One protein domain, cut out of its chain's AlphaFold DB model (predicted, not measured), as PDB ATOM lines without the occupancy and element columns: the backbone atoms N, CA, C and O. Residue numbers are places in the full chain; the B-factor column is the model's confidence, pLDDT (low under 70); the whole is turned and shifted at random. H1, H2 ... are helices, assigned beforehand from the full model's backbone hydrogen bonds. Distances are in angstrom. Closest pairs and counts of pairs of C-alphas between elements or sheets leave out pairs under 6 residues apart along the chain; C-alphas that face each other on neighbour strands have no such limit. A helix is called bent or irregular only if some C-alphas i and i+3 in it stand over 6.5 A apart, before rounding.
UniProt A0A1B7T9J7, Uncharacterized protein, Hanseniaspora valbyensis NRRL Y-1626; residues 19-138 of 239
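AT A GLANCE: This is residues 19 to 138 of the 239 residues of an uncharacterized protein of Hanseniaspora valbyensis NRRL Y-1626 (UniProt A0A1B7T9J7). Long helix H3 bends into a V, with H1 inside along arm H3a and H4 folded back at the end of arm H3b. The printed part has 120 residues with four named helices, H1 to H4: all helix. It is extended: radius of gyration of the C-alphas 27.0 A, spans 84 by 29 by 23 A.

IN THESE COORDINATES: Find H1, residues 19 to 38, from C-alpha 19 at (355.379, 190.825, 233.667), then H2, 41 to 47. By its hydrogen bonds H3, 50 to 116, is one helix, but bent: C-alphas 86 and 89 are 8.7 A apart. Arm H3a, 50 to 86, 49.5 A long, is irregular, with 8.2 A between C-alphas 55 and 58; H3b is 89 to 116. H4, 121 to 130, ends at (352.749, 164.932, 226.005).

HOW THE PARTS SIT: H1 touches H3a at a shallow tilt of 17 degrees, opposite ways; C-alphas 35 and 68 are closest, 5.9 A apart. H3b and H4 form a hairpin. In H3a 29 of 33 O i to N i+4 pairs are within hydrogen-bond range.

THE WHOLE: The printed part has no cut; pLDDT is under 70 at residues 130 to 137.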
ATOM      1  N   ARG A  19     356.595 190.659 232.860       86.00
ATOM      2  CA  ARG A  19     355.379 190.825 233.667       86.00
ATOM      3  C   ARG A  19     355.610 191.570 234.962       86.00
ATOM      4  O   ARG A  19     354.821 192.461 235.259       86.00
ATOM      5  N   TYR A  20     356.685 191.272 235.686       87.06
ATOM      6  CA  TYR A  20     357.004 192.004 236.911       87.06
ATOM      7  C   TYR A  20     357.216 193.500 236.628       87.06
ATOM      8  O   TYR A  20     356.602 194.361 237.256       87.06
ATOM      9  N   THR A  21     357.979 193.823 235.579       86.75
ATOM     10  CA  THR A  21     358.180 195.210 235.140       86.75
ATOM     11  C   THR A  21     356.880 195.881 234.688       86.75
ATOM     12  O   THR A  21     356.666 197.059 234.974       86.75
ATOM     13  N   LEU A  22     356.004 195.168 233.974       90.06
ATOM     14  CA  LEU A  22     354.699 195.685 233.548       90.06
ATOM     15  C   LEU A  22     353.780 195.950 234.740       90.06
ATOM     16  O   LEU A  22     353.140 196.998 234.783       90.06
ATOM     17  N   LEU A  23     353.746 195.037 235.710       90.31
ATOM     18  CA  LEU A  23     352.973 195.185 236.936       90.31
ATOM     19  C   LEU A  23     353.449 196.404 237.731       90.31
ATOM     20  O   LEU A  23     352.642 197.269 238.061       90.31
ATOM     21  N   SER A  24     354.761 196.532 237.941       89.06
ATOM     22  CA  SER A  24     355.369 197.690 238.605       89.06
ATOM     23  C   SER A  24     355.005 199.008 237.903       89.06
ATOM     24  O   SER A  24     354.500 199.938 238.537       89.06
ATOM     25  N   LYS A  25     355.132 199.060 236.568       90.88
ATOM     26  CA  LYS A  25     354.718 200.224 235.765       90.88
ATOM     27  C   LYS A  25     353.228 200.533 235.896       90.88
ATOM     28  O   LYS A  25     352.859 201.705 235.941       90.88
ATOM     29  N   GLN A  26     352.372 199.514 235.947       92.94
ATOM     30  CA  GLN A  26     350.928 199.691 236.072       92.94
ATOM     31  C   GLN A  26     350.537 200.224 237.457       92.94
ATOM     32  O   GLN A  26     349.667 201.096 237.553       92.94
ATOM     33  N   CYS A  27     351.193 199.753 238.520       91.62
ATOM     34  CA  CYS A  27     351.035 200.282 239.874       91.62
ATOM     35  C   CYS A  27     351.441 201.760 239.937       91.62
ATOM     36  O   CYS A  27     350.654 202.597 240.384       91.62
ATOM     37  N   ASP A  28     352.615 202.104 239.399       91.69
ATOM     38  CA  ASP A  28     353.092 203.489 239.317       91.69
ATOM     39  C   ASP A  28     352.146 204.378 238.496       91.69
ATOM     40  O   ASP A  28     351.827 205.502 238.893       91.69
ATOM     41  N   TYR A  29     351.671 203.893 237.347       94.25
ATOM     42  CA  TYR A  29     350.713 204.617 236.516       94.25
ATOM     43  C   TYR A  29     349.413 204.898 237.278       94.25
ATOM     44  O   TYR A  29     348.949 206.038 237.304       94.25
ATOM     45  N   THR A  30     348.857 203.885 237.942       93.38
ATOM     46  CA  THR A  30     347.600 203.994 238.696       93.38
ATOM     47  C   THR A  30     347.735 204.979 239.856       93.38
ATOM     48  O   THR A  30     346.903 205.876 239.997       93.38
ATOM     49  N   LEU A  31     348.825 204.886 240.625       93.38
ATOM     50  CA  LEU A  31     349.132 205.828 241.702       93.38
ATOM     51  C   LEU A  31     349.214 207.266 241.174       93.38
ATOM     52  O   LEU A  31     348.595 208.172 241.727       93.38
ATOM     53  N   ASN A  32     349.910 207.480 240.057       90.69
ATOM     54  CA  ASN A  32     350.023 208.805 239.447       90.69
ATOM     55  C   ASN A  32     348.675 209.382 238.997       90.69
ATOM     56  O   ASN A  32     348.452 210.582 239.159       90.69
ATOM     57  N   GLN A  33     347.770 208.560 238.455       91.31
ATOM     58  CA  GLN A  33     346.434 209.022 238.063       91.31
ATOM     59  C   GLN A  33     345.593 209.441 239.275       91.31
ATOM     60  O   GLN A  33     344.918 210.471 239.221       91.31
ATOM     61  N   ILE A  34     345.665 208.685 240.377       89.38
ATOM     62  CA  ILE A  34     344.964 209.009 241.628       89.38
ATOM     63  C   ILE A  34     345.469 210.342 242.188       89.38
ATOM     64  O   ILE A  34     344.675 211.252 242.431       89.38
ATOM     65  N   LEU A  35     346.790 210.488 242.323       89.50
ATOM     66  CA  LEU A  35     347.406 211.698 242.874       89.50
ATOM     67  C   LEU A  35     347.119 212.931 242.007       89.50
ATOM     68  O   LEU A  35     346.764 213.985 242.523       89.50
ATOM     69  N   LYS A  36     347.172 212.788 240.676       87.12
ATOM     70  CA  LYS A  36     346.832 213.872 239.742       87.12
ATOM     71  C   LYS A  36     345.399 214.376 239.930       87.12
ATOM     72  O   LYS A  36     345.138 215.566 239.754       87.12
ATOM     73  N   ARG A  37     344.465 213.481 240.256       85.38
ATOM     74  CA  ARG A  37     343.062 213.834 240.492       85.38
ATOM     75  C   ARG A  37     342.875 214.548 241.833       85.38
ATOM     76  O   ARG A  37     342.102 215.504 241.886       85.38
ATOM     77  N   LEU A  38     343.609 214.131 242.867       82.56
ATOM     78  CA  LEU A  38     343.578 214.735 244.202       82.56
ATOM     79  C   LEU A  38     343.982 216.219 244.173       82.56
ATOM     80  O   LEU A  38     343.303 217.059 244.749       82.56
ATOM     81  N   SER A  39     345.047 216.554 243.439       78.88
ATOM     82  CA  SER A  39     345.544 217.933 243.314       78.88
ATOM     83  C   SER A  39     344.844 218.743 242.211       78.88
ATOM     84  O   SER A  39     345.332 219.802 241.806       78.88
ATOM     85  N   SER A  40     343.737 218.242 241.650       85.00
ATOM     86  CA  SER A  40     343.057 218.913 240.542       85.00
ATOM     87  C   SER A  40     342.250 220.117 241.029       85.00
ATOM     88  O   SER A  40     341.516 220.044 242.012       85.00
ATOM     89  N   LYS A  41     342.337 221.231 240.291       83.50
ATOM     90  CA  LYS A  41     341.611 222.469 240.619       83.50
ATOM     91  C   LYS A  41     340.103 222.239 240.764       83.50
ATOM     92  O   LYS A  41     339.490 222.842 241.632       83.50
ATOM     93  N   THR A  42     339.535 221.353 239.947       85.38
ATOM     94  CA  THR A  42     338.111 221.000 239.978       85.38
ATOM     95  C   THR A  42     337.707 220.384 241.315       85.38
ATOM     96  O   THR A  42     336.777 220.879 241.937       85.38
ATOM     97  N   ILE A  43     338.444 219.381 241.808       82.31
ATOM     98  CA  ILE A  43     338.140 218.764 243.109       82.31
ATOM     99  C   ILE A  43     338.334 219.762 244.252       82.31
ATOM    100  O   ILE A  43     337.517 219.823 245.163       82.31
ATOM    101  N   ILE A  44     339.366 220.604 244.183       82.88
ATOM    102  CA  ILE A  44     339.585 221.645 245.195       82.88
ATOM    103  C   ILE A  44     338.395 222.622 245.236       82.88
ATOM    104  O   ILE A  44     337.933 222.989 246.311       82.88
ATOM    105  N   GLN A  45     337.857 223.022 244.083       83.62
ATOM    106  CA  GLN A  45     336.689 223.909 244.011       83.62
ATOM    107  C   GLN A  45     335.395 223.258 244.506       83.62
ATOM    108  O   GLN A  45     334.525 223.955 245.015       83.62
ATOM    109  N   GLU A  46     335.259 221.942 244.348       84.94
ATOM    110  CA  GLU A  46     334.098 221.188 244.830       84.94
ATOM    111  C   GLU A  46     334.147 220.948 246.346       84.94
ATOM    112  O   GLU A  46     333.106 220.930 247.000       84.94
ATOM    113  N   CYS A  47     335.343 220.772 246.918       85.31
ATOM    114  CA  CYS A  47     335.511 220.431 248.333       85.31
ATOM    115  C   CYS A  47     335.649 221.644 249.265       85.31
ATOM    116  O   CYS A  47     335.402 221.504 250.463       85.31
ATOM    117  N   PHE A  48     336.041 222.814 248.751       85.00
ATOM    118  CA  PHE A  48     336.244 224.022 249.554       85.00
ATOM    119  C   PHE A  48     335.261 225.136 249.151       85.00
ATOM    120  O   PHE A  48     335.130 225.422 247.960       85.00
ATOM    121  N   PRO A  49     334.598 225.810 250.113       84.88
ATOM    122  CA  PRO A  49     333.717 226.945 249.833       84.88
ATOM    123  C   PRO A  49     334.416 228.054 249.037       84.88
ATOM    124  O   PRO A  49     335.622 228.277 249.182       84.88
ATOM    125  N   ALA A  50     333.652 228.802 248.234       80.19
ATOM    126  CA  ALA A  50     334.188 229.835 247.344       80.19
ATOM    127  C   ALA A  50     334.985 230.932 248.083       80.19
ATOM    128  O   ALA A  50     335.980 231.426 247.547       80.19
ATOM    129  N   GLU A  51     334.597 231.278 249.317       76.69
ATOM    130  CA  GLU A  51     335.320 232.262 250.138       76.69
ATOM    131  C   GLU A  51     336.702 231.755 250.581       76.69
ATOM    132  O   GLU A  51     337.667 232.521 250.620       76.69
ATOM    133  N   THR A  52     336.818 230.459 250.879       74.56
ATOM    134  CA  THR A  52     338.080 229.806 251.256       74.56
ATOM    135  C   THR A  52     338.972 229.609 250.034       74.56
ATOM    136  O   THR A  52     340.169 229.890 250.079       74.56
ATOM    137  N   PHE A  53     338.377 229.190 248.914       74.12
ATOM    138  CA  PHE A  53     339.073 229.009 247.647       74.12
ATOM    139  C   PHE A  53     339.697 230.320 247.147       74.12
ATOM    140  O   PHE A  53     340.849 230.321 246.737       74.12
ATOM    141  N   GLY A  54     338.984 231.448 247.204       75.00
ATOM    142  CA  GLY A  54     339.495 232.729 246.694       75.00
ATOM    143  C   GLY A  54     340.739 233.247 247.424       75.00
ATOM    144  O   GLY A  54     341.658 233.746 246.777       75.00
ATOM    145  N   ASN A  55     340.785 233.094 248.751       83.06
ATOM    146  CA  ASN A  55     341.831 233.686 249.593       83.06
ATOM    147  C   ASN A  55     342.977 232.722 249.935       83.06
ATOM    148  O   ASN A  55     344.087 233.181 250.183       83.06
ATOM    149  N   HIS A  56     342.730 231.407 249.922       85.31
ATOM    150  CA  HIS A  56     343.686 230.389 250.381       85.31
ATOM    151  C   HIS A  56     344.001 229.319 249.328       85.31
ATOM    152  O   HIS A  56     344.534 228.262 249.658       85.31
ATOM    153  N   TYR A  57     343.686 229.556 248.048       84.19
ATOM    154  CA  TYR A  57     343.931 228.576 246.981       84.19
ATOM    155  C   TYR A  57     345.377 228.070 246.941       84.19
ATOM    156  O   TYR A  57     345.596 226.879 246.736       84.19
ATOM    157  N   ILE A  58     346.350 228.972 247.100       85.19
ATOM    158  CA  ILE A  58     347.776 228.627 247.035       85.19
ATOM    159  C   ILE A  58     348.140 227.725 248.219       85.19
ATOM    160  O   ILE A  58     348.633 226.627 247.991       85.19
ATOM    161  N   ASP A  59     347.771 228.115 249.442       88.12
ATOM    162  CA  ASP A  59     348.041 227.336 250.658       88.12
ATOM    163  C   ASP A  59     347.397 225.938 250.603       88.12
ATOM    164  O   ASP A  59     348.030 224.933 250.920       88.12
ATOM    165  N   ILE A  60     346.141 225.854 250.146       86.62
ATOM    166  CA  ILE A  60     345.414 224.582 249.995       86.62
ATOM    167  C   ILE A  60     346.073 223.707 248.927       86.62
ATOM    168  O   ILE A  60     346.201 222.495 249.102       86.62
ATOM    169  N   ARG A  61     346.488 224.302 247.806       86.12
ATOM    170  CA  ARG A  61     347.166 223.579 246.730       86.12
ATOM    171  C   ARG A  61     348.515 223.038 247.196       86.12
ATOM    172  O   ARG A  61     348.803 221.880 246.907       86.12
ATOM    173  N   ASP A  62     349.311 223.845 247.887       87.88
ATOM    174  CA  ASP A  62     350.641 223.457 248.357       87.88
ATOM    175  C   ASP A  62     350.540 222.352 249.419       87.88
ATOM    176  O   ASP A  62     351.223 221.334 249.306       87.88
ATOM    177  N   LEU A  63     349.578 222.455 250.345       89.31
ATOM    178  CA  LEU A  63     349.256 221.380 251.290       89.31
ATOM    179  C   LEU A  63     348.856 220.080 250.572       89.31
ATOM    180  O   LEU A  63     349.296 218.995 250.941       89.31
ATOM    181  N   LEU A  64     348.029 220.162 249.525       88.19
ATOM    182  CA  LEU A  64     347.619 218.982 248.755       88.19
ATOM    183  C   LEU A  64     348.766 218.373 247.943       88.19
ATOM    184  O   LEU A  64     348.754 217.162 247.710       88.19
ATOM    185  N   ILE A  65     349.740 219.173 247.507       87.25
ATOM    186  CA  ILE A  65     350.972 218.675 246.883       87.25
ATOM    187  C   ILE A  65     351.788 217.895 247.918       87.25
ATOM    188  O   ILE A  65     352.162 216.755 247.645       87.25
ATOM    189  N   GLU A  66     351.973 218.445 249.119       90.69
ATOM    190  CA  GLU A  66     352.717 217.799 250.206       90.69
ATOM    191  C   GLU A  66     352.052 216.483 250.654       90.69
ATOM    192  O   GLU A  66     352.700 215.436 250.729       90.69
ATOM    193  N   VAL A  67     350.725 216.482 250.828       90.94
ATOM    194  CA  VAL A  67     349.939 215.263 251.099       90.94
ATOM    195  C   VAL A  67     350.087 214.241 249.968       90.94
ATOM    196  O   VAL A  67     350.190 213.040 250.228       90.94
ATOM    197  N   SER A  68     350.128 214.689 248.711       90.56
ATOM    198  CA  SER A  68     350.297 213.797 247.558       90.56
ATOM    199  C   SER A  68     351.688 213.162 247.512       90.56
ATOM    200  O   SER A  68     351.810 212.002 247.116       90.56
ATOM    201  N   GLU A  69     352.736 213.883 247.911       91.12
ATOM    202  CA  GLU A  69     354.095 213.343 248.023       91.12
ATOM    203  C   GLU A  69     354.222 212.349 249.179       91.12
ATOM    204  O   GLU A  69     354.767 211.259 248.989       91.12
ATOM    205  N   LEU A  70     353.650 212.662 250.344       94.00
ATOM    206  CA  LEU A  70     353.605 211.738 251.478       94.00
ATOM    207  C   LEU A  70     352.869 210.444 251.117       94.00
ATOM    208  O   LEU A  70     353.393 209.351 251.332       94.00
ATOM    209  N   LEU A  71     351.688 210.559 250.501       93.00
ATOM    210  CA  LEU A  71     350.900 209.405 250.070       93.00
ATOM    211  C   LEU A  71     351.645 208.582 249.013       93.00
ATOM    212  O   LEU A  71     351.637 207.355 249.070       93.00
ATOM    213  N   ARG A  72     352.326 209.242 248.068       94.12
ATOM    214  CA  ARG A  72     353.160 208.573 247.062       94.12
ATOM    215  C   ARG A  72     354.252 207.735 247.714       94.12
ATOM    216  O   ARG A  72     354.429 206.585 247.326       94.12
ATOM    217  N   ASN A  73     354.985 208.311 248.661       94.06
ATOM    218  CA  ASN A  73     356.102 207.638 249.317       94.06
ATOM    219  C   ASN A  73     355.620 206.464 250.170       94.06
ATOM    220  O   ASN A  73     356.183 205.377 250.072       94.06
ATOM    221  N   LEU A  74     354.534 206.657 250.926       95.19
ATOM    222  CA  LEU A  74     353.933 205.601 251.736       95.19
ATOM    223  C   LEU A  74     353.462 204.429 250.865       95.19
ATOM    224  O   LEU A  74     353.843 203.289 251.106       95.19
ATOM    225  N   VAL A  75     352.695 204.712 249.806       93.81
ATOM    226  CA  VAL A  75     352.180 203.672 248.901       93.81
ATOM    227  C   VAL A  75     353.313 202.962 248.163       93.81
ATOM    228  O   VAL A  75     353.235 201.756 247.962       93.81
ATOM    229  N   LYS A  76     354.378 203.670 247.767       93.19
ATOM    230  CA  LYS A  76     355.550 203.037 247.147       93.19
ATOM    231  C   LYS A  76     356.294 202.110 248.099       93.19
ATOM    232  O   LYS A  76     356.719 201.050 247.656       93.19
ATOM    233  N   SER A  77     356.443 202.501 249.364       93.62
ATOM    234  CA  SER A  77     357.050 201.648 250.389       93.62
ATOM    235  C   SER A  77     356.224 200.380 250.587       93.62
ATOM    236  O   SER A  77     356.746 199.284 250.429       93.62
ATOM    237  N   GLU A  78     354.918 200.528 250.804       92.25
ATOM    238  CA  GLU A  78     354.017 199.392 251.019       92.25
ATOM    239  C   GLU A  78     353.957 198.467 249.791       92.25
ATOM    240  O   GLU A  78     353.978 197.246 249.906       92.25
ATOM    241  N   LEU A  79     353.932 199.037 248.579       90.06
ATOM    242  CA  LEU A  79     354.002 198.256 247.343       90.06
ATOM    243  C   LEU A  79     355.320 197.491 247.229       90.06
ATOM    244  O   LEU A  79     355.301 196.366 246.747       90.06
ATOM    245  N   ALA A  80     356.449 198.071 247.639       88.75
ATOM    246  CA  ALA A  80     357.728 197.367 247.632       88.75
ATOM    247  C   ALA A  80     357.720 196.186 248.616       88.75
ATOM    248  O   ALA A  80     358.188 195.100 248.268       88.75
ATOM    249  N   ASP A  81     357.123 196.361 249.793       89.94
ATOM    250  CA  ASP A  81     356.975 195.293 250.784       89.94
ATOM    251  C   ASP A  81     356.076 194.165 250.256       89.94
ATOM    252  O   ASP A  81     356.450 192.996 250.298       89.94
ATOM    253  N   VAL A  82     354.940 194.494 249.636       88.19
ATOM    254  CA  VAL A  82     354.045 193.496 249.018       88.19
ATOM    255  C   VAL A  82     354.685 192.809 247.805       88.19
ATOM    256  O   VAL A  82     354.487 191.616 247.598       88.19
ATOM    257  N   MET A  83     355.449 193.538 246.987       85.44
ATOM    258  CA  MET A  83     356.129 192.981 245.808       85.44
ATOM    259  C   MET A  83     357.324 192.098 246.187       85.44
ATOM    260  O   MET A  83     357.687 191.201 245.429       85.44
ATOM    261  N   SER A  84     357.941 192.350 247.342       85.56
ATOM    262  CA  SER A  84     359.023 191.518 247.876       85.56
ATOM    263  C   SER A  84     358.506 190.338 248.706       85.56
ATOM    264  O   SER A  84     359.166 189.296 248.753       85.56
ATOM    265  N   ALA A  85     357.310 190.453 249.291       80.19
ATOM    266  CA  ALA A  85     356.629 189.348 249.951       80.19
ATOM    267  C   ALA A  85     356.423 188.168 248.980       80.19
ATOM    268  O   ALA A  85     356.065 188.333 247.812       80.19
ATOM    269  N   ASP A  86     356.691 186.955 249.467       77.25
ATOM    270  CA  ASP A  86     356.534 185.689 248.736       77.25
ATOM    271  C   ASP A  86     357.280 185.587 247.391       77.25
ATOM    272  O   ASP A  86     356.906 184.781 246.531       77.25
ATOM    273  N   ASN A  87     358.355 186.367 247.201       84.56
ATOM    274  CA  ASN A  87     359.192 186.336 245.996       84.56
ATOM    275  C   ASN A  87     358.367 186.489 244.698       84.56
ATOM    276  O   ASN A  87     358.492 185.704 243.749       84.56
ATOM    277  N   LEU A  88     357.475 187.484 244.663       87.56
ATOM    278  CA  LEU A  88     356.561 187.698 243.541       87.56
ATOM    279  C   LEU A  88     357.295 187.906 242.207       87.56
ATOM    280  O   LEU A  88     356.856 187.381 241.184       87.56
ATOM    281  N   GLU A  89     358.422 188.623 242.217       85.94
ATOM    282  CA  GLU A  89     359.278 188.790 241.038       85.94
ATOM    283  C   GLU A  89     359.737 187.435 240.486       85.94
ATOM    284  O   GLU A  89     359.527 187.146 239.307       85.94
ATOM    285  N   GLY A  90     360.277 186.564 241.345       83.56
ATOM    286  CA  GLY A  90     360.693 185.221 240.951       83.56
ATOM    287  C   GLY A  90     359.538 184.392 240.386       83.56
ATOM    288  O   GLY A  90     359.686 183.750 239.350       83.56
ATOM    289  N   ARG A  91     358.354 184.453 241.007       86.62
ATOM    290  CA  ARG A  91     357.163 183.719 240.542       86.62
ATOM    291  C   ARG A  91     356.662 184.201 239.181       86.62
ATOM    292  O   ARG A  91     356.260 183.380 238.358       86.62
ATOM    293  N   LEU A  92     356.674 185.510 238.932       87.62
ATOM    294  CA  LEU A  92     356.272 186.072 237.640       87.62
ATOM    295  C   LEU A  92     357.291 185.767 236.541       87.62
ATOM    296  O   LEU A  92     356.883 185.495 235.413       87.62
ATOM    297  N   ASN A  93     358.581 185.747 236.871       85.25
ATOM    298  CA  ASN A  93     359.628 185.350 235.932       85.25
ATOM    299  C   ASN A  93     359.499 183.867 235.553       85.25
ATOM    300  O   ASN A  93     359.472 183.552 234.368       85.25
ATOM    301  N   LEU A  94     359.280 182.979 236.530       84.38
ATOM    302  CA  LEU A  94     358.990 181.560 236.270       84.38
ATOM    303  C   LEU A  94     357.751 181.379 235.382       84.38
ATOM    304  O   LEU A  94     357.734 180.536 234.488       84.38
ATOM    305  N   LEU A  95     356.710 182.187 235.590       86.81
ATOM    306  CA  LEU A  95     355.521 182.148 234.739       86.81
ATOM    307  C   LEU A  95     355.816 182.609 233.301       86.81
ATOM    308  O   LEU A  95     355.241 182.066 232.355       86.81
ATOM    309  N   ASP A  96     356.671 183.617 233.122       84.38
ATOM    310  CA  ASP A  96     357.117 184.069 231.800       84.38
ATOM    311  C   ASP A  96     357.932 182.964 231.092       84.38
ATOM    312  O   ASP A  96     357.679 182.683 229.916       84.38
ATOM    313  N   GLU A  97     358.803 182.252 231.815       83.38
ATOM    314  CA  GLU A  97     359.559 181.101 231.303       83.38
ATOM    315  C   GLU A  97     358.651 179.941 230.873       83.38
ATOM    316  O   GLU A  97     358.755 179.470 229.739       83.38
ATOM    317  N   VAL A  98     357.715 179.513 231.731       85.00
ATOM    318  CA  VAL A  98     356.774 178.417 231.427       85.00
ATOM    319  C   VAL A  98     355.961 178.723 230.170       85.00
ATOM    320  O   VAL A  98     355.766 177.857 229.318       85.00
ATOM    321  N   ILE A  99     355.513 179.968 230.011       84.31
ATOM    322  CA  ILE A  99     354.755 180.376 228.825       84.31
ATOM    323  C   ILE A  99     355.637 180.413 227.586       84.31
ATOM    324  O   ILE A  99     355.194 180.003 226.515       84.31
ATOM    325  N   ALA A 100     356.876 180.881 227.705       82.62
ATOM    326  CA  ALA A 100     357.802 180.882 226.585       82.62
ATOM    327  C   ALA A 100     358.126 179.450 226.117       82.62
ATOM    328  O   ALA A 100     358.115 179.200 224.912       82.62
ATOM    329  N   ILE A 101     358.303 178.506 227.050       82.19
ATOM    330  CA  ILE A 101     358.450 177.072 226.756       82.19
ATOM    331  C   ILE A 101     357.200 176.538 226.050       82.19
ATOM    332  O   ILE A 101     357.312 175.908 224.999       82.19
ATOM    333  N   ALA A 102     356.005 176.826 226.574       83.31
ATOM    334  CA  ALA A 102     354.751 176.373 225.973       83.31
ATOM    335  C   ALA A 102     354.560 176.910 224.542       83.31
ATOM    336  O   ALA A 102     354.163 176.165 223.648       83.31
ATOM    337  N   ILE A 103     354.896 178.181 224.294       82.94
ATOM    338  CA  ILE A 103     354.846 178.786 222.954       82.94
ATOM    339  C   ILE A 103     355.866 178.129 222.014       82.94
ATOM    340  O   ILE A 103     355.558 177.911 220.842       82.94
ATOM    341  N   ALA A 104     357.080 177.837 222.490       82.56
ATOM    342  CA  ALA A 104     358.102 177.165 221.691       82.56
ATOM    343  C   ALA A 104     357.646 175.755 221.289       82.56
ATOM    344  O   ALA A 104     357.586 175.461 220.096       82.56
ATOM    345  N   LYS A 105     357.186 174.954 222.259       83.31
ATOM    346  CA  LYS A 105     356.607 173.626 222.015       83.31
ATOM    347  C   LYS A 105     355.424 173.673 221.052       83.31
ATOM    348  O   LYS A 105     355.346 172.874 220.127       83.31
ATOM    349  N   GLN A 106     354.526 174.649 221.202       84.62
ATOM    350  CA  GLN A 106     353.402 174.825 220.279       84.62
ATOM    351  C   GLN A 106     353.875 175.079 218.839       84.62
ATOM    352  O   GLN A 106     353.273 174.569 217.897       84.62
ATOM    353  N   LYS A 107     354.938 175.871 218.649       86.44
ATOM    354  CA  LYS A 107     355.511 176.122 217.318       86.44
ATOM    355  C   LYS A 107     356.153 174.867 216.736       86.44
ATOM    356  O   LYS A 107     355.923 174.589 215.565       86.44
ATOM    357  N   GLU A 108     356.915 174.126 217.532       85.50
ATOM    358  CA  GLU A 108     357.519 172.854 217.115       85.50
ATOM    359  C   GLU A 108     356.449 171.846 216.697       85.50
ATOM    360  O   GLU A 108     356.498 171.313 215.589       85.50
ATOM    361  N   PHE A 109     355.423 171.669 217.530       85.06
ATOM    362  CA  PHE A 109     354.300 170.791 217.231       85.06
ATOM    363  C   PHE A 109     353.562 171.226 215.962       85.06
ATOM    364  O   PHE A 109     353.237 170.405 215.110       85.06
ATOM    365  N   LYS A 110     353.355 172.535 215.777       87.69
ATOM    366  CA  LYS A 110     352.744 173.070 214.557       87.69
ATOM    367  C   LYS A 110     353.562 172.729 213.306       87.69
ATOM    368  O   LYS A 110     352.977 172.307 212.316       87.69
ATOM    369  N   ILE A 111     354.887 172.881 213.353       89.12
ATOM    370  CA  ILE A 111     355.780 172.527 212.237       89.12
ATOM    371  C   ILE A 111     355.704 171.022 211.945       89.12
ATOM    372  O   ILE A 111     355.636 170.621 210.786       89.12
ATOM    373  N   MET A 112     355.677 170.187 212.987       85.94
ATOM    374  CA  MET A 112     355.533 168.737 212.847       85.94
ATOM    375  C   MET A 112     354.219 168.374 212.142       85.94
ATOM    376  O   MET A 112     354.235 167.638 211.158       85.94
ATOM    377  N   VAL A 113     353.100 168.969 212.570       89.62
ATOM    378  CA  VAL A 113     351.778 168.815 211.936       89.62
ATOM    379  C   VAL A 113     351.773 169.270 210.483       89.62
ATOM    380  O   VAL A 113     351.199 168.589 209.637       89.62
ATOM    381  N   GLU A 114     352.401 170.403 210.174       91.88
ATOM    382  CA  GLU A 114     352.483 170.916 208.804       91.88
ATOM    383  C   GLU A 114     353.305 169.995 207.886       91.88
ATOM    384  O   GLU A 114     352.976 169.872 206.707       91.88
ATOM    385  N   ASN A 115     354.329 169.320 208.418       90.25
ATOM    386  CA  ASN A 115     355.203 168.431 207.650       90.25
ATOM    387  C   ASN A 115     354.641 167.013 207.480       90.25
ATOM    388  O   ASN A 115     354.772 166.430 206.405       90.25
ATOM    389  N   GLU A 116     354.057 166.439 208.533       89.75
ATOM    390  CA  GLU A 116     353.671 165.021 208.567       89.75
ATOM    391  C   GLU A 116     352.154 164.792 208.466       89.75
ATOM    392  O   GLU A 116     351.713 163.696 208.120       89.75
ATOM    393  N   GLY A 117     351.348 165.823 208.731       88.25
ATOM    394  CA  GLY A 117     349.892 165.736 208.787       88.25
ATOM    395  C   GLY A 117     349.369 165.101 210.079       88.25
ATOM    396  O   GLY A 117     350.022 164.284 210.722       88.25
ATOM    397  N   TRP A 118     348.136 165.454 210.452       88.06
ATOM    398  CA  TRP A 118     347.481 164.990 211.688       88.06
ATOM    399  C   TRP A 118     347.312 163.471 211.796       88.06
ATOM    400  O   TRP A 118     347.121 162.950 212.892       88.06
ATOM    401  N   GLU A 119     347.345 162.758 210.672       87.81
ATOM    402  CA  GLU A 119     347.173 161.305 210.636       87.81
ATOM    403  C   GLU A 119     348.479 160.536 210.893       87.81
ATOM    404  O   GLU A 119     348.420 159.319 211.088       87.81
ATOM    405  N   SER A 120     349.626 161.232 210.926       89.75
ATOM    406  CA  SER A 120     350.943 160.650 211.205       89.75
ATOM    407  C   SER A 120     350.969 159.954 212.565       89.75
ATOM    408  O   SER A 120     350.512 160.495 213.575       89.75
ATOM    409  N   GLU A 121     351.554 158.758 212.594       84.25
ATOM    410  CA  GLU A 121     351.733 157.976 213.820       84.25
ATOM    411  C   GLU A 121     352.632 158.700 214.830       84.25
ATOM    412  O   GLU A 121     352.369 158.668 216.028       84.25
ATOM    413  N   ASN A 122     353.625 159.448 214.341       82.56
ATOM    414  CA  ASN A 122     354.499 160.284 215.163       82.56
ATOM    415  C   ASN A 122     353.702 161.360 215.917       82.56
ATOM    416  O   ASN A 122     353.925 161.596 217.101       82.56
ATOM    417  N   ILE A 123     352.739 162.001 215.249       83.75
ATOM    418  CA  ILE A 123     351.925 163.061 215.860       83.75
ATOM    419  C   ILE A 123     350.950 162.493 216.882       83.75
ATOM    420  O   ILE A 123     350.766 163.094 217.939       83.75
ATOM    421  N   LYS A 124     350.361 161.324 216.602       82.12
ATOM    422  CA  LYS A 124     349.534 160.609 217.584       82.12
ATOM    423  C   LYS A 124     350.343 160.238 218.820       82.12
ATOM    424  O   LYS A 124     349.887 160.501 219.923       82.12
ATOM    425  N   GLN A 125     351.564 159.734 218.639       80.94
ATOM    426  CA  GLN A 125     352.448 159.397 219.750       80.94
ATOM    427  C   GLN A 125     352.802 160.627 220.598       80.94
ATOM    428  O   GLN A 125     352.717 160.565 221.818       80.94
ATOM    429  N   VAL A 126     353.123 161.769 219.979       80.44
ATOM    430  CA  VAL A 126     353.384 163.020 220.718       80.44
ATOM    431  C   VAL A 126     352.143 163.501 221.475       80.44
ATOM    432  O   VAL A 126     352.263 163.967 222.605       80.44
ATOM    433  N   LEU A 127     350.951 163.388 220.883       76.69
ATOM    434  CA  LEU A 127     349.699 163.731 221.563       76.69
ATOM    435  C   LEU A 127     349.443 162.813 222.764       76.69
ATOM    436  O   LEU A 127     349.092 163.318 223.824       76.69
ATOM    437  N   ASP A 128     349.664 161.509 222.620       73.38
ATOM    438  CA  ASP A 128     349.447 160.527 223.687       73.38
ATOM    439  C   ASP A 128     350.502 160.622 224.809       73.38
ATOM    440  O   ASP A 128     350.184 160.385 225.974       73.38
ATOM    441  N   GLU A 129     351.747 160.991 224.486       70.88
ATOM    442  CA  GLU A 129     352.848 161.100 225.454       70.88
ATOM    443  C   GLU A 129     352.923 162.473 226.148       70.88
ATOM    444  O   GLU A 129     353.297 162.541 227.320       70.88
ATOM    445  N   GLU A 130     352.592 163.574 225.458       67.00
ATOM    446  CA  GLU A 130     352.749 164.932 226.005       67.00
ATOM    447  C   GLU A 130     351.448 165.571 226.524       67.00
ATOM    448  O   GLU A 130     351.523 166.508 227.330       67.00
ATOM    449  N   LEU A 131     350.255 165.110 226.116       65.06
ATOM    450  CA  LEU A 131     348.994 165.635 226.660       65.06
ATOM    451  C   LEU A 131     348.660 164.974 227.992       65.06
ATOM    452  O   LEU A 131     347.863 164.045 228.088       65.06
ATOM    453  N   VAL A 132     349.226 165.529 229.056       63.03
ATOM    454  CA  VAL A 132     348.849 165.141 230.409       63.03
ATOM    455  C   VAL A 132     347.607 165.922 230.840       63.03
ATOM    456  O   VAL A 132     347.612 167.155 230.903       63.03
ATOM    457  N   ASN A 133     346.524 165.212 231.161       62.47
ATOM    458  CA  ASN A 133     345.353 165.824 231.777       62.47
ATOM    459  C   ASN A 133     345.681 166.182 233.233       62.47
ATOM    460  O   ASN A 133     345.687 165.333 234.120       62.47
ATOM    461  N   VAL A 134     345.954 167.463 233.484       62.62
ATOM    462  CA  VAL A 134     346.374 167.979 234.802       62.62
ATOM    463  C   VAL A 134     345.335 167.693 235.899       62.62
ATOM    464  O   VAL A 134     345.692 167.594 237.068       62.62
ATOM    465  N   ASN A 135     344.060 167.505 235.537       63.78
ATOM    466  CA  ASN A 135     342.996 167.158 236.485       63.78
ATOM    467  C   ASN A 135     342.964 165.665 236.861       63.78
ATOM    468  O   ASN A 135     342.284 165.300 237.816       63.78
ATOM    469  N   GLU A 136     343.666 164.814 236.113       68.19
ATOM    470  CA  GLU A 136     343.756 163.365 236.339       68.19
ATOM    471  C   GLU A 136     345.123 162.941 236.890       68.19
ATOM    472  O   GLU A 136     345.278 161.795 237.303       68.19
ATOM    473  N   MET A 137     346.097 163.858 236.951       67.69
ATOM    474  CA  MET A 137     347.388 163.599 237.586       67.69
ATOM    475  C   MET A 137     347.216 163.367 239.083       67.69
ATOM    476  O   MET A 137     346.843 164.267 239.841       67.69
ATOM    477  N   SER A 138     347.553 162.161 239.523       77.19
ATOM    478  CA  SER A 138     347.722 161.875 240.938       77.19
ATOM    479  C   SER A 138     349.053 162.438 241.448       77.19
ATOM    480  O   SER A 138     349.982 162.719 240.687       77.19
TER     481      SER A 138